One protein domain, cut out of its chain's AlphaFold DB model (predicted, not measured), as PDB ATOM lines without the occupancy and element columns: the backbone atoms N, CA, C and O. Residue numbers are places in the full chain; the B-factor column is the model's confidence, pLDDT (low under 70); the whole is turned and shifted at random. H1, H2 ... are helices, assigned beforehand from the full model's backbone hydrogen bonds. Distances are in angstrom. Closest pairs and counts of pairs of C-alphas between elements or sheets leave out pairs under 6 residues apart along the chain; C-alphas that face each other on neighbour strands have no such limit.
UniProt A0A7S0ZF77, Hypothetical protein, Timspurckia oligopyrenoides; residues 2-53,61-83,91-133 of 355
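AT A GLANCE: This is residues 2 to 53, 61 to 83 and 91 to 133 of the 355 residues of the protein "Hypothetical protein" of Timspurckia oligopyrenoides (UniProt A0A7S0ZF77). Look first for the long helix H4 in the middle of a flat slab of helices: on one side H5, H7 and H8 join it in a four-helix up-and-down bundle, each running against the one before it in the chain. On its other side H3 packs on H4, and the crossed pair H1 and H2 lies beyond. The 118 printed residues have eight named helices, H1 to H8 in chain order, and no named strand: all helix, compact, radius of gyration of the C-alphas 14.1 A, spans 43 by 39 by 19 A.

IN THESE COORDINATES: Find C-alpha 62 at (19.709, -38.353, 28.449); from there H4 runs 26.2 A to residue 79. Before it come H1, residues 9 to 16, H2, 24 to 31, and H3, 38 to 51, 20.2 A long. After it come H5, 91 to 100, H6, 102 to 105, H7, 109 to 118, and H8, 122 to 131, ending at C-alpha 131 (23.548, -40.245, 52.109).

HOW THE PARTS SIT: Start at the hub, H4. It touches H3 at a shallow tilt of 31 degrees, opposite ways; the closest C-alphas, of Phe 45 and Tyr 71, are 6.2 A apart. With residues 72 to 79 alone it touches H5, closest C-alphas Asp 79 and Cys 91, 4.9 A. With residues 69 to 76 alone it touches H7, closest C-alphas Glu 73 and Ile 115, 6.3 A. H7 and H8 form a helical hairpin, closest C-alphas Cys 116 and Leu 125, 6.1 A. H8 touches H5, closest C-alphas Leu 96 and Cys 124, 6.3 A. H1 touches H2, closest C-alphas Val 13 and Ala 27, 5.2 A, only just about perpendicular at 72 degrees. H6 touches no helix and is too short for an O i to N i+4 pair; in the other helices every such pair is within hydrogen-bond range.

THE WHOLE: The C-alphas farthest apart, of Ala 29 and Ser 133, are 43.5 A apart. Residues 54 to 60 and 84 to 90 are cut out, with gaps of 11.7 A and 10.0 A between the C-alphas of 53 and 61 and of 83 and 91. Of the links printed whole, none is long. The mean pLDDT of the printed part is 71.2; look for values under 70 in residues 2 to 32 and 102 to 106, among others.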
ATOM      1  N   ARG A   2      32.976 -10.353  46.413       29.72
ATOM      2  CA  ARG A   2      32.460 -11.594  45.820       29.72
ATOM      3  C   ARG A   2      31.815 -11.232  44.487       29.72
ATOM      4  O   ARG A   2      30.991 -10.324  44.440       29.72
ATOM      5  N   ALA A   3      32.286 -11.864  43.414       28.80
ATOM      6  CA  ALA A   3      31.809 -11.621  42.064       28.80
ATOM      7  C   ALA A   3      30.305 -11.906  42.000       28.80
ATOM      8  O   ALA A   3      29.856 -12.986  42.378       28.80
ATOM      9  N   ILE A   4      29.536 -10.926  41.529       38.47
ATOM     10  CA  ILE A   4      28.147 -11.125  41.127       38.47
ATOM     11  C   ILE A   4      28.206 -12.142  39.988       38.47
ATOM     12  O   ILE A   4      28.613 -11.795  38.879       38.47
ATOM     13  N   VAL A   5      27.866 -13.403  40.253       43.88
ATOM     14  CA  VAL A   5      27.754 -14.408  39.194       43.88
ATOM     15  C   VAL A   5      26.514 -14.037  38.387       43.88
ATOM     16  O   VAL A   5      25.409 -14.468  38.701       43.88
ATOM     17  N   ARG A   6      26.661 -13.170  37.382       55.31
ATOM     18  CA  ARG A   6      25.664 -13.027  36.317       55.31
ATOM     19  C   ARG A   6      25.727 -14.313  35.505       55.31
ATOM     20  O   ARG A   6      26.815 -14.696  35.087       55.31
ATOM     21  N   LEU A   7      24.586 -14.980  35.308       59.91
ATOM     22  CA  LEU A   7      24.532 -16.086  34.350       59.91
ATOM     23  C   LEU A   7      24.830 -15.465  32.990       59.91
ATOM     24  O   LEU A   7      24.077 -14.600  32.533       59.91
ATOM     25  N   ALA A   8      25.962 -15.823  32.394       61.53
ATOM     26  CA  ALA A   8      26.321 -15.263  31.103       61.53
ATOM     27  C   ALA A   8      25.256 -15.684  30.071       61.53
ATOM     28  O   ALA A   8      24.731 -16.794  30.162       61.53
ATOM     29  N   PRO A   9      24.956 -14.866  29.046       61.47
ATOM     30  CA  PRO A   9      23.984 -15.236  28.014       61.47
ATOM     31  C   PRO A   9      24.261 -16.613  27.392       61.47
ATOM     32  O   PRO A   9      23.343 -17.385  27.153       61.47
ATOM     33  N   LYS A  10      25.541 -16.977  27.232       62.75
ATOM     34  CA  LYS A  10      25.965 -18.307  26.762       62.75
ATOM     35  C   LYS A  10      25.563 -19.441  27.713       62.75
ATOM     36  O   LYS A  10      25.138 -20.492  27.249       62.75
ATOM     37  N   GLU A  11      25.659 -19.219  29.023       63.34
ATOM     38  CA  GLU A  11      25.257 -20.193  30.045       63.34
ATOM     39  C   GLU A  11      23.733 -20.366  30.070       63.34
ATOM     40  O   GLU A  11      23.232 -21.484  30.173       63.34
ATOM     41  N   LEU A  12      22.978 -19.275  29.901       65.38
ATOM     42  CA  LEU A  12      21.517 -19.328  29.796       65.38
ATOM     43  C   LEU A  12      21.058 -20.125  28.571       65.38
ATOM     44  O   LEU A  12      20.102 -20.888  28.674       65.38
ATOM     45  N   VAL A  13      21.750 -20.005  27.435       64.25
ATOM     46  CA  VAL A  13      21.458 -20.808  26.236       64.25
ATOM     47  C   VAL A  13      21.720 -22.292  26.477       64.25
ATOM     48  O   VAL A  13      20.873 -23.117  26.141       64.25
ATOM     49  N   THR A  14      22.843 -22.644  27.113       65.69
ATOM     50  CA  THR A  14      23.133 -24.048  27.451       65.69
ATOM     51  C   THR A  14      22.102 -24.642  28.408       65.69
ATOM     52  O   THR A  14      21.711 -25.794  28.242       65.69
ATOM     53  N   VAL A  15      21.615 -23.836  29.354       64.75
ATOM     54  CA  VAL A  15      20.596 -24.213  30.341       64.75
ATOM     55  C   VAL A  15      19.208 -24.335  29.687       64.75
ATOM     56  O   VAL A  15      18.466 -25.261  29.969       64.75
ATOM     57  N   LEU A  16      18.841 -23.459  28.751       65.56
ATOM     58  CA  LEU A  16      17.536 -23.513  28.075       65.56
ATOM     59  C   LEU A  16      17.449 -24.573  26.964       65.56
ATOM     60  O   LEU A  16      16.343 -24.938  26.561       65.56
ATOM     61  N   SER A  17      18.586 -25.067  26.467       66.81
ATOM     62  CA  SER A  17      18.631 -26.008  25.340       66.81
ATOM     63  C   SER A  17      17.873 -27.330  25.561       66.81
ATOM     64  O   SER A  17      17.196 -27.752  24.627       66.81
ATOM     65  N   PRO A  18      17.858 -27.963  26.755       63.09
ATOM     66  CA  PRO A  18      17.111 -29.211  26.952       63.09
ATOM     67  C   PRO A  18      15.610 -28.987  27.168       63.09
ATOM     68  O   PRO A  18      14.815 -29.892  26.940       63.09
ATOM     69  N   VAL A  19      15.209 -27.781  27.595       65.12
ATOM     70  CA  VAL A  19      13.795 -27.382  27.742       65.12
ATOM     71  C   VAL A  19      13.158 -27.111  26.374       65.12
ATOM     72  O   VAL A  19      11.953 -27.277  26.195       65.12
ATOM     73  N   LEU A  20      13.966 -26.674  25.404       64.62
ATOM     74  CA  LEU A  20      13.549 -26.285  24.059       64.62
ATOM     75  C   LEU A  20      14.289 -27.152  23.036       64.62
ATOM     76  O   LEU A  20      15.231 -26.668  22.407       64.62
ATOM     77  N   PRO A  21      13.869 -28.418  22.855       56.25
ATOM     78  CA  PRO A  21      14.555 -29.352  21.966       56.25
ATOM     79  C   PRO A  21      14.647 -28.863  20.508       56.25
ATOM     80  O   PRO A  21      15.521 -29.318  19.777       56.25
ATOM     81  N   ASP A  22      13.840 -27.870  20.110       54.28
ATOM     82  CA  ASP A  22      13.839 -27.307  18.761       54.28
ATOM     83  C   ASP A  22      14.220 -25.812  18.739       54.28
ATOM     84  O   ASP A  22      13.430 -24.931  19.097       54.28
ATOM     85  N   ASN A  23      15.420 -25.556  18.202       56.66
ATOM     86  CA  ASN A  23      16.115 -24.286  17.944       56.66
ATOM     87  C   ASN A  23      16.943 -23.692  19.092       56.66
ATOM     88  O   ASN A  23      16.464 -22.911  19.917       56.66
ATOM     89  N   HIS A  24      18.259 -23.900  18.983       60.97
ATOM     90  CA  HIS A  24      19.298 -23.109  19.649       60.97
ATOM     91  C   HIS A  24      19.060 -21.588  19.496       60.97
ATOM     92  O   HIS A  24      19.315 -20.822  20.423       60.97
ATOM     93  N   ASP A  25      18.481 -21.149  18.375       63.97
ATOM     94  CA  ASP A  25      18.117 -19.747  18.129       63.97
ATOM     95  C   ASP A  25      16.966 -19.252  19.019       63.97
ATOM     96  O   ASP A  25      16.966 -18.105  19.467       63.97
ATOM     97  N   ARG A  26      16.000 -20.123  19.349       65.94
ATOM     98  CA  ARG A  26      14.928 -19.810  20.308       65.94
ATOM     99  C   ARG A  26      15.460 -19.785  21.733       65.94
ATOM    100  O   ARG A  26      15.077 -18.902  22.492       65.94
ATOM    101  N   ALA A  27      16.374 -20.694  22.081       65.88
ATOM    102  CA  ALA A  27      17.074 -20.657  23.364       65.88
ATOM    103  C   ALA A  27      17.911 -19.371  23.509       65.88
ATOM    104  O   ALA A  27      17.876 -18.740  24.561       65.88
ATOM    105  N   ALA A  28      18.582 -18.920  22.443       65.81
ATOM    106  CA  ALA A  28      19.286 -17.636  22.395       65.81
ATOM    107  C   ALA A  28      18.341 -16.438  22.556       65.81
ATOM    108  O   ALA A  28      18.605 -15.566  23.385       65.81
ATOM    109  N   ALA A  29      17.210 -16.420  21.850       65.25
ATOM    110  CA  ALA A  29      16.211 -15.359  21.983       65.25
ATOM    111  C   ALA A  29      15.587 -15.308  23.389       65.25
ATOM    112  O   ALA A  29      15.423 -14.232  23.962       65.25
ATOM    113  N   LEU A  30      15.282 -16.468  23.976       67.00
ATOM    114  CA  LEU A  30      14.711 -16.566  25.318       67.00
ATOM    115  C   LEU A  30      15.750 -16.304  26.411       67.00
ATOM    116  O   LEU A  30      15.392 -15.756  27.452       67.00
ATOM    117  N   SER A  31      17.035 -16.590  26.170       66.94
ATOM    118  CA  SER A  31      18.111 -16.280  27.119       66.94
ATOM    119  C   SER A  31      18.124 -14.799  27.496       66.94
ATOM    120  O   SER A  31      18.301 -14.482  28.667       66.94
ATOM    121  N   ALA A  32      17.822 -13.909  26.542       66.44
ATOM    122  CA  ALA A  32      17.743 -12.467  26.753       66.44
ATOM    123  C   ALA A  32      16.623 -12.051  27.724       66.44
ATOM    124  O   ALA A  32      16.766 -11.055  28.429       66.44
ATOM    125  N   ILE A  33      15.532 -12.821  27.798       70.12
ATOM    126  CA  ILE A  33      14.382 -12.550  28.679       70.12
ATOM    127  C   ILE A  33      14.717 -12.871  30.141       70.12
ATOM    128  O   ILE A  33      14.236 -12.198  31.054       70.12
ATOM    129  N   PHE A  34      15.547 -13.894  30.362       67.06
ATOM    130  CA  PHE A  34      15.905 -14.386  31.695       67.06
ATOM    131  C   PHE A  34      17.200 -13.779  32.252       67.06
ATOM    132  O   PHE A  34      17.598 -14.119  33.372       67.06
ATOM    133  N   ILE A  35      17.840 -12.857  31.521       66.12
ATOM    134  CA  ILE A  35      18.957 -12.059  32.043       66.12
ATOM    135  C   ILE A  35      18.478 -11.334  33.308       66.12
ATOM    136  O   ILE A  35      17.423 -10.705  33.322       66.12
ATOM    137  N   ASP A  36      19.234 -11.490  34.397       63.16
ATOM    138  CA  ASP A  36      18.936 -10.953  35.732       63.16
ATOM    139  C   ASP A  36      17.614 -11.440  36.380       63.16
ATOM    140  O   ASP A  36      17.232 -10.943  37.438       63.16
ATOM    141  N   LYS A  37      16.950 -12.470  35.825       70.06
ATOM    142  CA  LYS A  37      15.712 -13.074  36.372       70.06
ATOM    143  C   LYS A  37      15.805 -14.601  36.554       70.06
ATOM    144  O   LYS A  37      15.018 -15.349  35.969       70.06
ATOM    145  N   PRO A  38      16.731 -15.094  37.390       67.94
ATOM    146  CA  PRO A  38      16.984 -16.528  37.535       67.94
ATOM    147  C   PRO A  38      15.860 -17.294  38.270       67.94
ATOM    148  O   PRO A  38      15.703 -18.491  38.051       67.94
ATOM    149  N   GLU A  39      15.030 -16.630  39.083       69.88
ATOM    150  CA  GLU A  39      13.875 -17.269  39.744       69.88
ATOM    151  C   GLU A  39      12.777 -17.679  38.755       69.88
ATOM    152  O   GLU A  39      12.226 -18.774  38.844       69.88
ATOM    153  N   HIS A  40      12.506 -16.825  37.765       70.75
ATOM    154  CA  HIS A  40      11.558 -17.123  36.691       70.75
ATOM    155  C   HIS A  40      12.064 -18.278  35.822       70.75
ATOM    156  O   HIS A  40      11.278 -19.108  35.376       70.75
ATOM    157  N   LEU A  41      13.384 -18.374  35.628       72.75
ATOM    158  CA  LEU A  41      13.999 -19.509  34.949       72.75
ATOM    159  C   LEU A  41      13.788 -20.809  35.742       72.75
ATOM    160  O   LEU A  41      13.387 -21.810  35.159       72.75
ATOM    161  N   ALA A  42      13.971 -20.790  37.068       73.62
ATOM    162  CA  ALA A  42      13.705 -21.953  37.916       73.62
ATOM    163  C   ALA A  42      12.235 -22.413  37.835       73.62
ATOM    164  O   ALA A  42      11.983 -23.609  37.728       73.62
ATOM    165  N   GLN A  43      11.271 -21.487  37.793       74.38
ATOM    166  CA  GLN A  43       9.849 -21.818  37.600       74.38
ATOM    167  C   GLN A  43       9.572 -22.477  36.238       74.38
ATOM    168  O   GLN A  43       8.743 -23.382  36.143       74.38
ATOM    169  N   VAL A  44      10.272 -22.054  35.179       73.31
ATOM    170  CA  VAL A  44      10.169 -22.684  33.852       73.31
ATOM    171  C   VAL A  44      10.682 -24.123  33.891       73.31
ATOM    172  O   VAL A  44      10.032 -25.008  33.337       73.31
ATOM    173  N   PHE A  45      11.795 -24.380  34.581       72.25
ATOM    174  CA  PHE A  45      12.279 -25.746  34.797       72.25
ATOM    175  C   PHE A  45      11.297 -26.589  35.605       72.25
ATOM    176  O   PHE A  45      10.986 -27.700  35.193       72.25
ATOM    177  N   GLU A  46      10.752 -26.071  36.707       76.00
ATOM    178  CA  GLU A  46       9.731 -26.780  37.491       76.00
ATOM    179  C   GLU A  46       8.502 -27.129  36.646       76.00
ATOM    180  O   GLU A  46       7.931 -28.213  36.772       76.00
ATOM    181  N   TYR A  47       8.090 -26.221  35.761       72.56
ATOM    182  CA  TYR A  47       6.995 -26.463  34.830       72.56
ATOM    183  C   TYR A  47       7.338 -27.527  33.781       72.56
ATOM    184  O   TYR A  47       6.495 -28.372  33.474       72.56
ATOM    185  N   ALA A  48       8.564 -27.509  33.252       68.81
ATOM    186  CA  ALA A  48       9.052 -28.517  32.317       68.81
ATOM    187  C   ALA A  48       9.099 -29.906  32.976       68.81
ATOM    188  O   ALA A  48       8.573 -30.861  32.412       68.81
ATOM    189  N   LEU A  49       9.614 -29.991  34.207       72.75
ATOM    190  CA  LEU A  49       9.711 -31.220  35.001       72.75
ATOM    191  C   LEU A  49       8.339 -31.797  35.385       72.75
ATOM    192  O   LEU A  49       8.161 -33.007  35.409       72.75
ATOM    193  N   LYS A  50       7.327 -30.955  35.643       73.81
ATOM    194  CA  LYS A  50       5.945 -31.419  35.898       73.81
ATOM    195  C   LYS A  50       5.252 -31.978  34.654       73.81
ATOM    196  O   LYS A  50       4.254 -32.686  34.777       73.81
ATOM    197  N   ARG A  51       5.713 -31.590  33.464       65.81
ATOM    198  CA  ARG A  51       5.117 -31.975  32.180       65.81
ATOM    199  C   ARG A  51       5.787 -33.172  31.530       65.81
ATOM    200  O   ARG A  51       5.175 -33.733  30.621       65.81
ATOM    201  N   THR A  52       6.983 -33.574  31.962       57.12
ATOM    202  CA  THR A  52       7.553 -34.841  31.509       57.12
ATOM    203  C   THR A  52       6.742 -35.978  32.144       57.12
ATOM    204  O   THR A  52       6.656 -36.080  33.369       57.12
ATOM    205  N   PRO A  53       6.026 -36.800  31.354       53.00
ATOM    206  CA  PRO A  53       5.313 -37.933  31.924       53.00
ATOM    207  C   PRO A  53       6.347 -38.905  32.510       53.00
ATOM    208  O   PRO A  53       7.382 -39.109  31.871       53.00
ATOM    209  N   ASP A  61      16.295 -41.111  29.847       59.81
ATOM    210  CA  ASP A  61      16.360 -40.249  28.667       59.81
ATOM    211  C   ASP A  61      17.447 -39.209  28.975       59.81
ATOM    212  O   ASP A  61      17.366 -38.485  29.972       59.81
ATOM    213  N   GLU A  62      18.528 -39.195  28.189       63.06
ATOM    214  CA  GLU A  62      19.709 -38.353  28.449       63.06
ATOM    215  C   GLU A  62      19.316 -36.875  28.605       63.06
ATOM    216  O   GLU A  62      19.921 -36.124  29.374       63.06
ATOM    217  N   THR A  63      18.241 -36.476  27.925       65.56
ATOM    218  CA  THR A  63      17.614 -35.157  27.994       65.56
ATOM    219  C   THR A  63      16.978 -34.877  29.356       65.56
ATOM    220  O   THR A  63      17.178 -33.795  29.904       65.56
ATOM    221  N   GLU A  64      16.276 -35.847  29.945       69.12
ATOM    222  CA  GLU A  64      15.606 -35.708  31.239       69.12
ATOM    223  C   GLU A  64      16.627 -35.672  32.386       69.12
ATOM    224  O   GLU A  64      16.528 -34.822  33.273       69.12
ATOM    225  N   HIS A  65      17.672 -36.506  32.326       72.25
ATOM    226  CA  HIS A  65      18.803 -36.449  33.261       72.25
ATOM    227  C   HIS A  65      19.508 -35.084  33.224       72.25
ATOM    228  O   HIS A  65      19.772 -34.472  34.262       72.25
ATOM    229  N   THR A  66      19.780 -34.585  32.015       74.56
ATOM    230  CA  THR A  66      20.440 -33.288  31.805       74.56
ATOM    231  C   THR A  66      19.579 -32.137  32.320       74.56
ATOM    232  O   THR A  66      20.093 -31.249  32.999       74.56
ATOM    233  N   LEU A  67      18.267 -32.179  32.074       74.44
ATOM    234  CA  LEU A  67      17.307 -31.189  32.561       74.44
ATOM    235  C   LEU A  67      17.305 -31.110  34.098       74.44
ATOM    236  O   LEU A  67      17.400 -30.020  34.662       74.44
ATOM    237  N   HIS A  68      17.247 -32.260  34.776       77.81
ATOM    238  CA  HIS A  68      17.270 -32.333  36.238       77.81
ATOM    239  C   HIS A  68      18.597 -31.824  36.827       77.81
ATOM    240  O   HIS A  68      18.587 -31.096  37.821       77.81
ATOM    241  N   LEU A  69      19.739 -32.158  36.210       79.88
ATOM    242  CA  LEU A  69      21.052 -31.661  36.642       79.88
ATOM    243  C   LEU A  69      21.191 -30.147  36.470       79.88
ATOM    244  O   LEU A  69      21.683 -29.475  37.375       79.88
ATOM    245  N   GLN A  70      20.743 -29.603  35.339       78.19
ATOM    246  CA  GLN A  70      20.795 -28.164  35.079       78.19
ATOM    247  C   GLN A  70      19.855 -27.381  35.996       78.19
ATOM    248  O   GLN A  70      20.218 -26.308  36.479       78.19
ATOM    249  N   TYR A  71      18.669 -27.926  36.278       80.44
ATOM    250  CA  TYR A  71      17.764 -27.348  37.262       80.44
ATOM    251  C   TYR A  71      18.401 -27.319  38.657       80.44
ATOM    252  O   TYR A  71      18.409 -26.276  39.312       80.44
ATOM    253  N   PHE A  72      19.005 -28.428  39.088       82.38
ATOM    254  CA  PHE A  72      19.711 -28.491  40.366       82.38
ATOM    255  C   PHE A  72      20.879 -27.499  40.438       82.38
ATOM    256  O   PHE A  72      21.017 -26.764  41.416       82.38
ATOM    257  N   GLU A  73      21.691 -27.418  39.381       82.31
ATOM    258  CA  GLU A  73      22.771 -26.438  39.276       82.31
ATOM    259  C   GLU A  73      22.248 -24.997  39.387       82.31
ATOM    260  O   GLU A  73      22.850 -24.168  40.073       82.31
ATOM    261  N   LEU A  74      21.111 -24.695  38.756       78.62
ATOM    262  CA  LEU A  74      20.473 -23.386  38.842       78.62
ATOM    263  C   LEU A  74      20.021 -23.062  40.273       78.62
ATOM    264  O   LEU A  74      20.262 -21.945  40.727       78.62
ATOM    265  N   LEU A  75      19.419 -24.018  40.991       79.00
ATOM    266  CA  LEU A  75      19.015 -23.833  42.392       79.00
ATOM    267  C   LEU A  75      20.213 -23.522  43.296       79.00
ATOM    268  O   LEU A  75      20.160 -22.590  44.098       79.00
ATOM    269  N   VAL A  76      21.320 -24.248  43.124       79.50
ATOM    270  CA  VAL A  76      22.559 -24.013  43.881       79.50
ATOM    271  C   VAL A  76      23.160 -22.637  43.557       79.50
ATOM    272  O   VAL A  76      23.576 -21.905  44.456       79.50
ATOM    273  N   LYS A  77      23.162 -22.233  42.279       77.94
ATOM    274  CA  LYS A  77      23.613 -20.893  41.849       77.94
ATOM    275  C   LYS A  77      22.728 -19.760  42.368       77.94
ATOM    276  O   LYS A  77      23.216 -18.639  42.521       77.94
ATOM    277  N   LEU A  78      21.437 -20.019  42.555       71.81
ATOM    278  CA  LEU A  78      20.460 -19.066  43.070       71.81
ATOM    279  C   LEU A  78      20.657 -18.798  44.562       71.81
ATOM    280  O   LEU A  78      20.632 -17.640  44.969       71.81
ATOM    281  N   ASP A  79      20.930 -19.839  45.347       71.81
ATOM    282  CA  ASP A  79      21.149 -19.719  46.792       71.81
ATOM    283  C   ASP A  79      22.364 -18.839  47.138       71.81
ATOM    284  O   ASP A  79      22.306 -17.995  48.032       71.81
ATOM    285  N   LEU A  80      23.422 -18.902  46.321       64.31
ATOM    286  CA  LEU A  80      24.571 -17.992  46.416       64.31
ATOM    287  C   LEU A  80      24.200 -16.501  46.267       64.31
ATOM    288  O   LEU A  80      24.990 -15.637  46.654       64.31
ATOM    289  N   ARG A  81      23.033 -16.178  45.688       60.22
ATOM    290  CA  ARG A  81      22.562 -14.801  45.457       60.22
ATOM    291  C   ARG A  81      21.641 -14.288  46.565       60.22
ATOM    292  O   ARG A  81      21.604 -13.079  46.772       60.22
ATOM    293  N   SER A  82      20.913 -15.164  47.260       58.16
ATOM    294  CA  SER A  82      19.790 -14.805  48.141       58.16
ATOM    295  C   SER A  82      20.157 -14.616  49.619       58.16
ATOM    296  O   SER A  82      19.301 -14.791  50.476       58.16
ATOM    297  N   GLN A  83      21.391 -14.222  49.960       55.16
ATOM    298  CA  GLN A  83      21.801 -13.960  51.359       55.16
ATOM    299  C   GLN A  83      21.105 -12.738  52.012       55.16
ATOM    300  O   GLN A  83      21.571 -12.241  53.033       55.16
ATOM    301  N   CYS A  91      16.360 -20.964  48.784       69.00
ATOM    302  CA  CYS A  91      16.788 -21.782  47.644       69.00
ATOM    303  C   CYS A  91      17.483 -23.075  48.115       69.00
ATOM    304  O   CYS A  91      17.267 -24.133  47.526       69.00
ATOM    305  N   THR A  92      18.179 -23.020  49.257       72.50
ATOM    306  CA  THR A  92      18.672 -24.174  50.022       72.50
ATOM    307  C   THR A  92      17.578 -25.212  50.296       72.50
ATOM    308  O   THR A  92      17.764 -26.395  50.018       72.50
ATOM    309  N   SER A  93      16.425 -24.804  50.839       78.00
ATOM    310  CA  SER A  93      15.314 -25.716  51.145       78.00
ATOM    311  C   SER A  93      14.739 -26.366  49.885       78.00
ATOM    312  O   SER A  93      14.456 -27.561  49.895       78.00
ATOM    313  N   ARG A  94      14.648 -25.623  48.774       77.81
ATOM    314  CA  ARG A  94      14.212 -26.149  47.469       77.81
ATOM    315  C   ARG A  94      15.218 -27.144  46.895       77.81
ATOM    316  O   ARG A  94      14.814 -28.200  46.419       77.81
ATOM    317  N   ALA A  95      16.513 -26.850  46.991       80.00
ATOM    318  CA  ALA A  95      17.578 -27.759  46.571       80.00
ATOM    319  C   ALA A  95      17.601 -29.045  47.416       80.00
ATOM    320  O   ALA A  95      17.760 -30.133  46.872       80.00
ATOM    321  N   LEU A  96      17.388 -28.947  48.732       82.50
ATOM    322  CA  LEU A  96      17.297 -30.113  49.613       82.50
ATOM    323  C   LEU A  96      16.035 -30.941  49.352       82.50
ATOM    324  O   LEU A  96      16.140 -32.160  49.262       82.50
ATOM    325  N   LYS A  97      14.870 -30.300  49.163       82.56
ATOM    326  CA  LYS A  97      13.636 -30.986  48.743       82.56
ATOM    327  C   LYS A  97      13.871 -31.755  47.444       82.56
ATOM    328  O   LYS A  97      13.608 -32.953  47.401       82.56
ATOM    329  N   PHE A  98      14.478 -31.103  46.449       81.94
ATOM    330  CA  PHE A  98      14.843 -31.732  45.182       81.94
ATOM    331  C   PHE A  98      15.735 -32.965  45.378       81.94
ATOM    332  O   PHE A  98      15.505 -33.982  44.739       81.94
ATOM    333  N   LEU A  99      16.722 -32.922  46.275       80.69
ATOM    334  CA  LEU A  99      17.572 -34.084  46.564       80.69
ATOM    335  C   LEU A  99      16.867 -35.198  47.360       80.69
ATOM    336  O   LEU A  99      17.319 -36.338  47.299       80.69
ATOM    337  N   SER A 100      15.812 -34.865  48.110       78.62
ATOM    338  CA  SER A 100      15.076 -35.795  48.981       78.62
ATOM    339  C   SER A 100      13.876 -36.486  48.328       78.62
ATOM    340  O   SER A 100      13.459 -37.544  48.794       78.62
ATOM    341  N   GLU A 101      13.299 -35.889  47.282       75.31
ATOM    342  CA  GLU A 101      12.231 -36.501  46.480       75.31
ATOM    343  C   GLU A 101      12.806 -37.636  45.600       75.31
ATOM    344  O   GLU A 101      14.018 -37.834  45.577       75.31
ATOM    345  N   ASP A 102      11.976 -38.402  44.871       59.38
ATOM    346  CA  ASP A 102      12.345 -39.588  44.048       59.38
ATOM    347  C   ASP A 102      13.374 -39.326  42.905       59.38
ATOM    348  O   ASP A 102      13.534 -40.106  41.962       59.38
ATOM    349  N   THR A 103      14.125 -38.231  42.980       58.19
ATOM    350  CA  THR A 103      15.188 -37.787  42.084       58.19
ATOM    351  C   THR A 103      16.411 -38.692  42.072       58.19
ATOM    352  O   THR A 103      17.158 -38.630  41.101       58.19
ATOM    353  N   HIS A 104      16.593 -39.621  43.023       62.75
ATOM    354  CA  HIS A 104      17.593 -40.697  42.886       62.75
ATOM    355  C   HIS A 104      17.394 -41.530  41.610       62.75
ATOM    356  O   HIS A 104      18.330 -42.164  41.121       62.75
ATOM    357  N   ARG A 105      16.174 -41.523  41.061       63.41
ATOM    358  CA  ARG A 105      15.844 -42.171  39.794       63.41
ATOM    359  C   ARG A 105      16.350 -41.404  38.574       63.41
ATOM    360  O   ARG A 105      16.596 -42.042  37.557       63.41
ATOM    361  N   TYR A 106      16.505 -40.083  38.678       65.56
ATOM    362  CA  TYR A 106      16.780 -39.180  37.553       65.56
ATOM    363  C   TYR A 106      18.123 -38.456  37.652       65.56
ATOM    364  O   TYR A 106      18.642 -38.028  36.632       65.56
ATOM    365  N   VAL A 107      18.723 -38.342  38.839       70.44
ATOM    366  CA  VAL A 107      20.004 -37.674  39.092       70.44
ATOM    367  C   VAL A 107      20.934 -38.616  39.844       70.44
ATOM    368  O   VAL A 107      20.607 -39.145  40.905       70.44
ATOM    369  N   SER A 108      22.149 -38.791  39.319       79.12
ATOM    370  CA  SER A 108      23.200 -39.498  40.045       79.12
ATOM    371  C   SER A 108      23.706 -38.623  41.189       79.12
ATOM    372  O   SER A 108      24.163 -37.501  40.960       79.12
ATOM    373  N   LEU A 109      23.701 -39.158  42.413       83.06
ATOM    374  CA  LEU A 109      24.217 -38.472  43.604       83.06
ATOM    375  C   LEU A 109      25.662 -37.983  43.430       83.06
ATOM    376  O   LEU A 109      26.016 -36.926  43.939       83.06
ATOM    377  N   ARG A 110      26.492 -38.697  42.657       83.38
ATOM    378  CA  ARG A 110      27.872 -38.271  42.360       83.38
ATOM    379  C   ARG A 110      27.926 -36.994  41.519       83.38
ATOM    380  O   ARG A 110      28.758 -36.130  41.785       83.38
ATOM    381  N   SER A 111      27.039 -36.854  40.534       83.88
ATOM    382  CA  SER A 111      26.937 -35.636  39.721       83.88
ATOM    383  C   SER A 111      26.466 -34.452  40.568       83.88
ATOM    384  O   SER A 111      27.011 -33.357  40.447       83.88
ATOM    385  N   ALA A 112      25.517 -34.687  41.482       85.44
ATOM    386  CA  ALA A 112      25.055 -33.673  42.428       85.44
ATOM    387  C   ALA A 112      26.175 -33.217  43.380       85.44
ATOM    388  O   ALA A 112      26.360 -32.013  43.557       85.44
ATOM    389  N   VAL A 113      26.982 -34.146  43.918       86.50
ATOM    390  CA  VAL A 113      28.163 -33.801  44.734       86.50
ATOM    391  C   VAL A 113      29.097 -32.893  43.952       86.50
ATOM    392  O   VAL A 113      29.491 -31.848  44.462       86.50
ATOM    393  N   ARG A 114      29.397 -33.230  42.692       85.06
ATOM    394  CA  ARG A 114      30.321 -32.438  41.876       85.06
ATOM    395  C   ARG A 114      29.846 -30.998  41.677       85.06
ATOM    396  O   ARG A 114      30.657 -30.075  41.741       85.06
ATOM    397  N   ILE A 115      28.545 -30.811  41.452       82.50
ATOM    398  CA  ILE A 115      27.925 -29.486  41.344       82.50
ATOM    399  C   ILE A 115      28.058 -28.740  42.676       82.50
ATOM    400  O   ILE A 115      28.517 -27.599  42.703       82.50
ATOM    401  N   CYS A 116      27.711 -29.375  43.796       85.88
ATOM    402  CA  CYS A 116      27.779 -28.726  45.101       85.88
ATOM    403  C   CYS A 116      29.215 -28.393  45.541       85.88
ATOM    404  O   CYS A 116      29.416 -27.357  46.169       85.88
ATOM    405  N   GLU A 117      30.207 -29.219  45.194       84.50
ATOM    406  CA  GLU A 117      31.630 -28.936  45.427       84.50
ATOM    407  C   GLU A 117      32.095 -27.724  44.620       84.50
ATOM    408  O   GLU A 117      32.794 -26.862  45.148       84.50
ATOM    409  N   LEU A 118      31.690 -27.645  43.345       85.38
ATOM    410  CA  LEU A 118      32.064 -26.554  42.446       85.38
ATOM    411  C   LEU A 118      31.573 -25.195  42.961       85.38
ATOM    412  O   LEU A 118      32.297 -24.205  42.870       85.38
ATOM    413  N   TYR A 119      30.359 -25.156  43.511       82.31
ATOM    414  CA  TYR A 119      29.729 -23.934  44.021       82.31
ATOM    415  C   TYR A 119      29.854 -23.753  45.540       82.31
ATOM    416  O   TYR A 119      29.323 -22.785  46.077       82.31
ATOM    417  N   TYR A 120      30.565 -24.653  46.225       80.44
ATOM    418  CA  TYR A 120      30.776 -24.637  47.675       80.44
ATOM    419  C   TYR A 120      29.480 -24.532  48.503       80.44
ATOM    420  O   TYR A 120      29.383 -23.785  49.476       80.44
ATOM    421  N   HIS A 121      28.451 -25.281  48.107       82.88
ATOM    422  CA  HIS A 121      27.138 -25.232  48.750       82.88
ATOM    423  C   HIS A 121      27.047 -26.224  49.923       82.88
ATOM    424  O   HIS A 121      26.604 -27.369  49.771       82.88
ATOM    425  N   ILE A 122      27.476 -25.771  51.107       81.50
ATOM    426  CA  ILE A 122      27.646 -26.591  52.319       81.50
ATOM    427  C   ILE A 122      26.392 -27.387  52.723       81.50
ATOM    428  O   ILE A 122      26.530 -28.594  52.930       81.50
ATOM    429  N   PRO A 123      25.171 -26.815  52.796       83.62
ATOM    430  CA  PRO A 123      24.006 -27.565  53.280       83.62
ATOM    431  C   PRO A 123      23.689 -28.815  52.443       83.62
ATOM    432  O   PRO A 123      23.397 -29.876  52.991       83.62
ATOM    433  N   CYS A 124      23.804 -28.716  51.113       85.31
ATOM    434  CA  CYS A 124      23.605 -29.866  50.225       85.31
ATOM    435  C   CYS A 124      24.783 -30.840  50.262       85.31
ATOM    436  O   CYS A 124      24.552 -32.041  50.187       85.31
ATOM    437  N   LEU A 125      26.024 -30.362  50.415       85.81
ATOM    438  CA  LEU A 125      27.179 -31.251  50.591       85.81
ATOM    439  C   LEU A 125      27.047 -32.108  51.850       85.81
ATOM    440  O   LEU A 125      27.327 -33.301  51.796       85.81
ATOM    441  N   VAL A 126      26.576 -31.529  52.960       85.69
ATOM    442  CA  VAL A 126      26.323 -32.276  54.201       85.69
ATOM    443  C   VAL A 126      25.311 -33.392  53.962       85.69
ATOM    444  O   VAL A 126      25.600 -34.545  54.272       85.69
ATOM    445  N   TYR A 127      24.175 -33.063  53.342       87.38
ATOM    446  CA  TYR A 127      23.144 -34.039  52.993       87.38
ATOM    447  C   TYR A 127      23.688 -35.146  52.074       87.38
ATOM    448  O   TYR A 127      23.560 -36.333  52.366       87.38
ATOM    449  N   LEU A 128      24.348 -34.772  50.974       86.94
ATOM    450  CA  LEU A 128      24.853 -35.722  49.985       86.94
ATOM    451  C   LEU A 128      25.930 -36.645  50.561       86.94
ATOM    452  O   LEU A 128      25.896 -37.847  50.304       86.94
ATOM    453  N   TYR A 129      26.868 -36.121  51.354       89.69
ATOM    454  CA  TYR A 129      27.900 -36.948  51.976       89.69
ATOM    455  C   TYR A 129      27.351 -37.871  53.064       89.69
ATOM    456  O   TYR A 129      27.848 -38.991  53.188       89.69
ATOM    457  N   GLU A 130      26.317 -37.453  53.801       88.62
ATOM    458  CA  GLU A 130      25.605 -38.320  54.747       88.62
ATOM    459  C   GLU A 130      24.938 -39.491  54.007       88.62
ATOM    460  O   GLU A 130      25.177 -40.652  54.342       88.62
ATOM    461  N   HIS A 131      24.205 -39.213  52.923       87.00
ATOM    462  CA  HIS A 131      23.548 -40.245  52.109       87.00
ATOM    463  C   HIS A 131      24.525 -41.163  51.359       87.00
ATOM    464  O   HIS A 131      24.230 -42.340  51.153       87.00
ATOM    465  N   LEU A 132      25.701 -40.662  50.974       88.44
ATOM    466  CA  LEU A 132      26.760 -41.454  50.336       88.44
ATOM    467  C   LEU A 132      27.703 -42.140  51.334       88.44
ATOM    468  O   LEU A 132      28.623 -42.837  50.907       88.44
ATOM    469  N   SER A 133      27.499 -41.952  52.644       87.50
ATOM    470  CA  SER A 133      28.384 -42.457  53.706       87.50
ATOM    471  C   SER A 133      29.854 -42.018  53.558       87.50
ATOM    472  O   SER A 133      30.771 -42.709  54.000       87.50
TER     473      SER A 133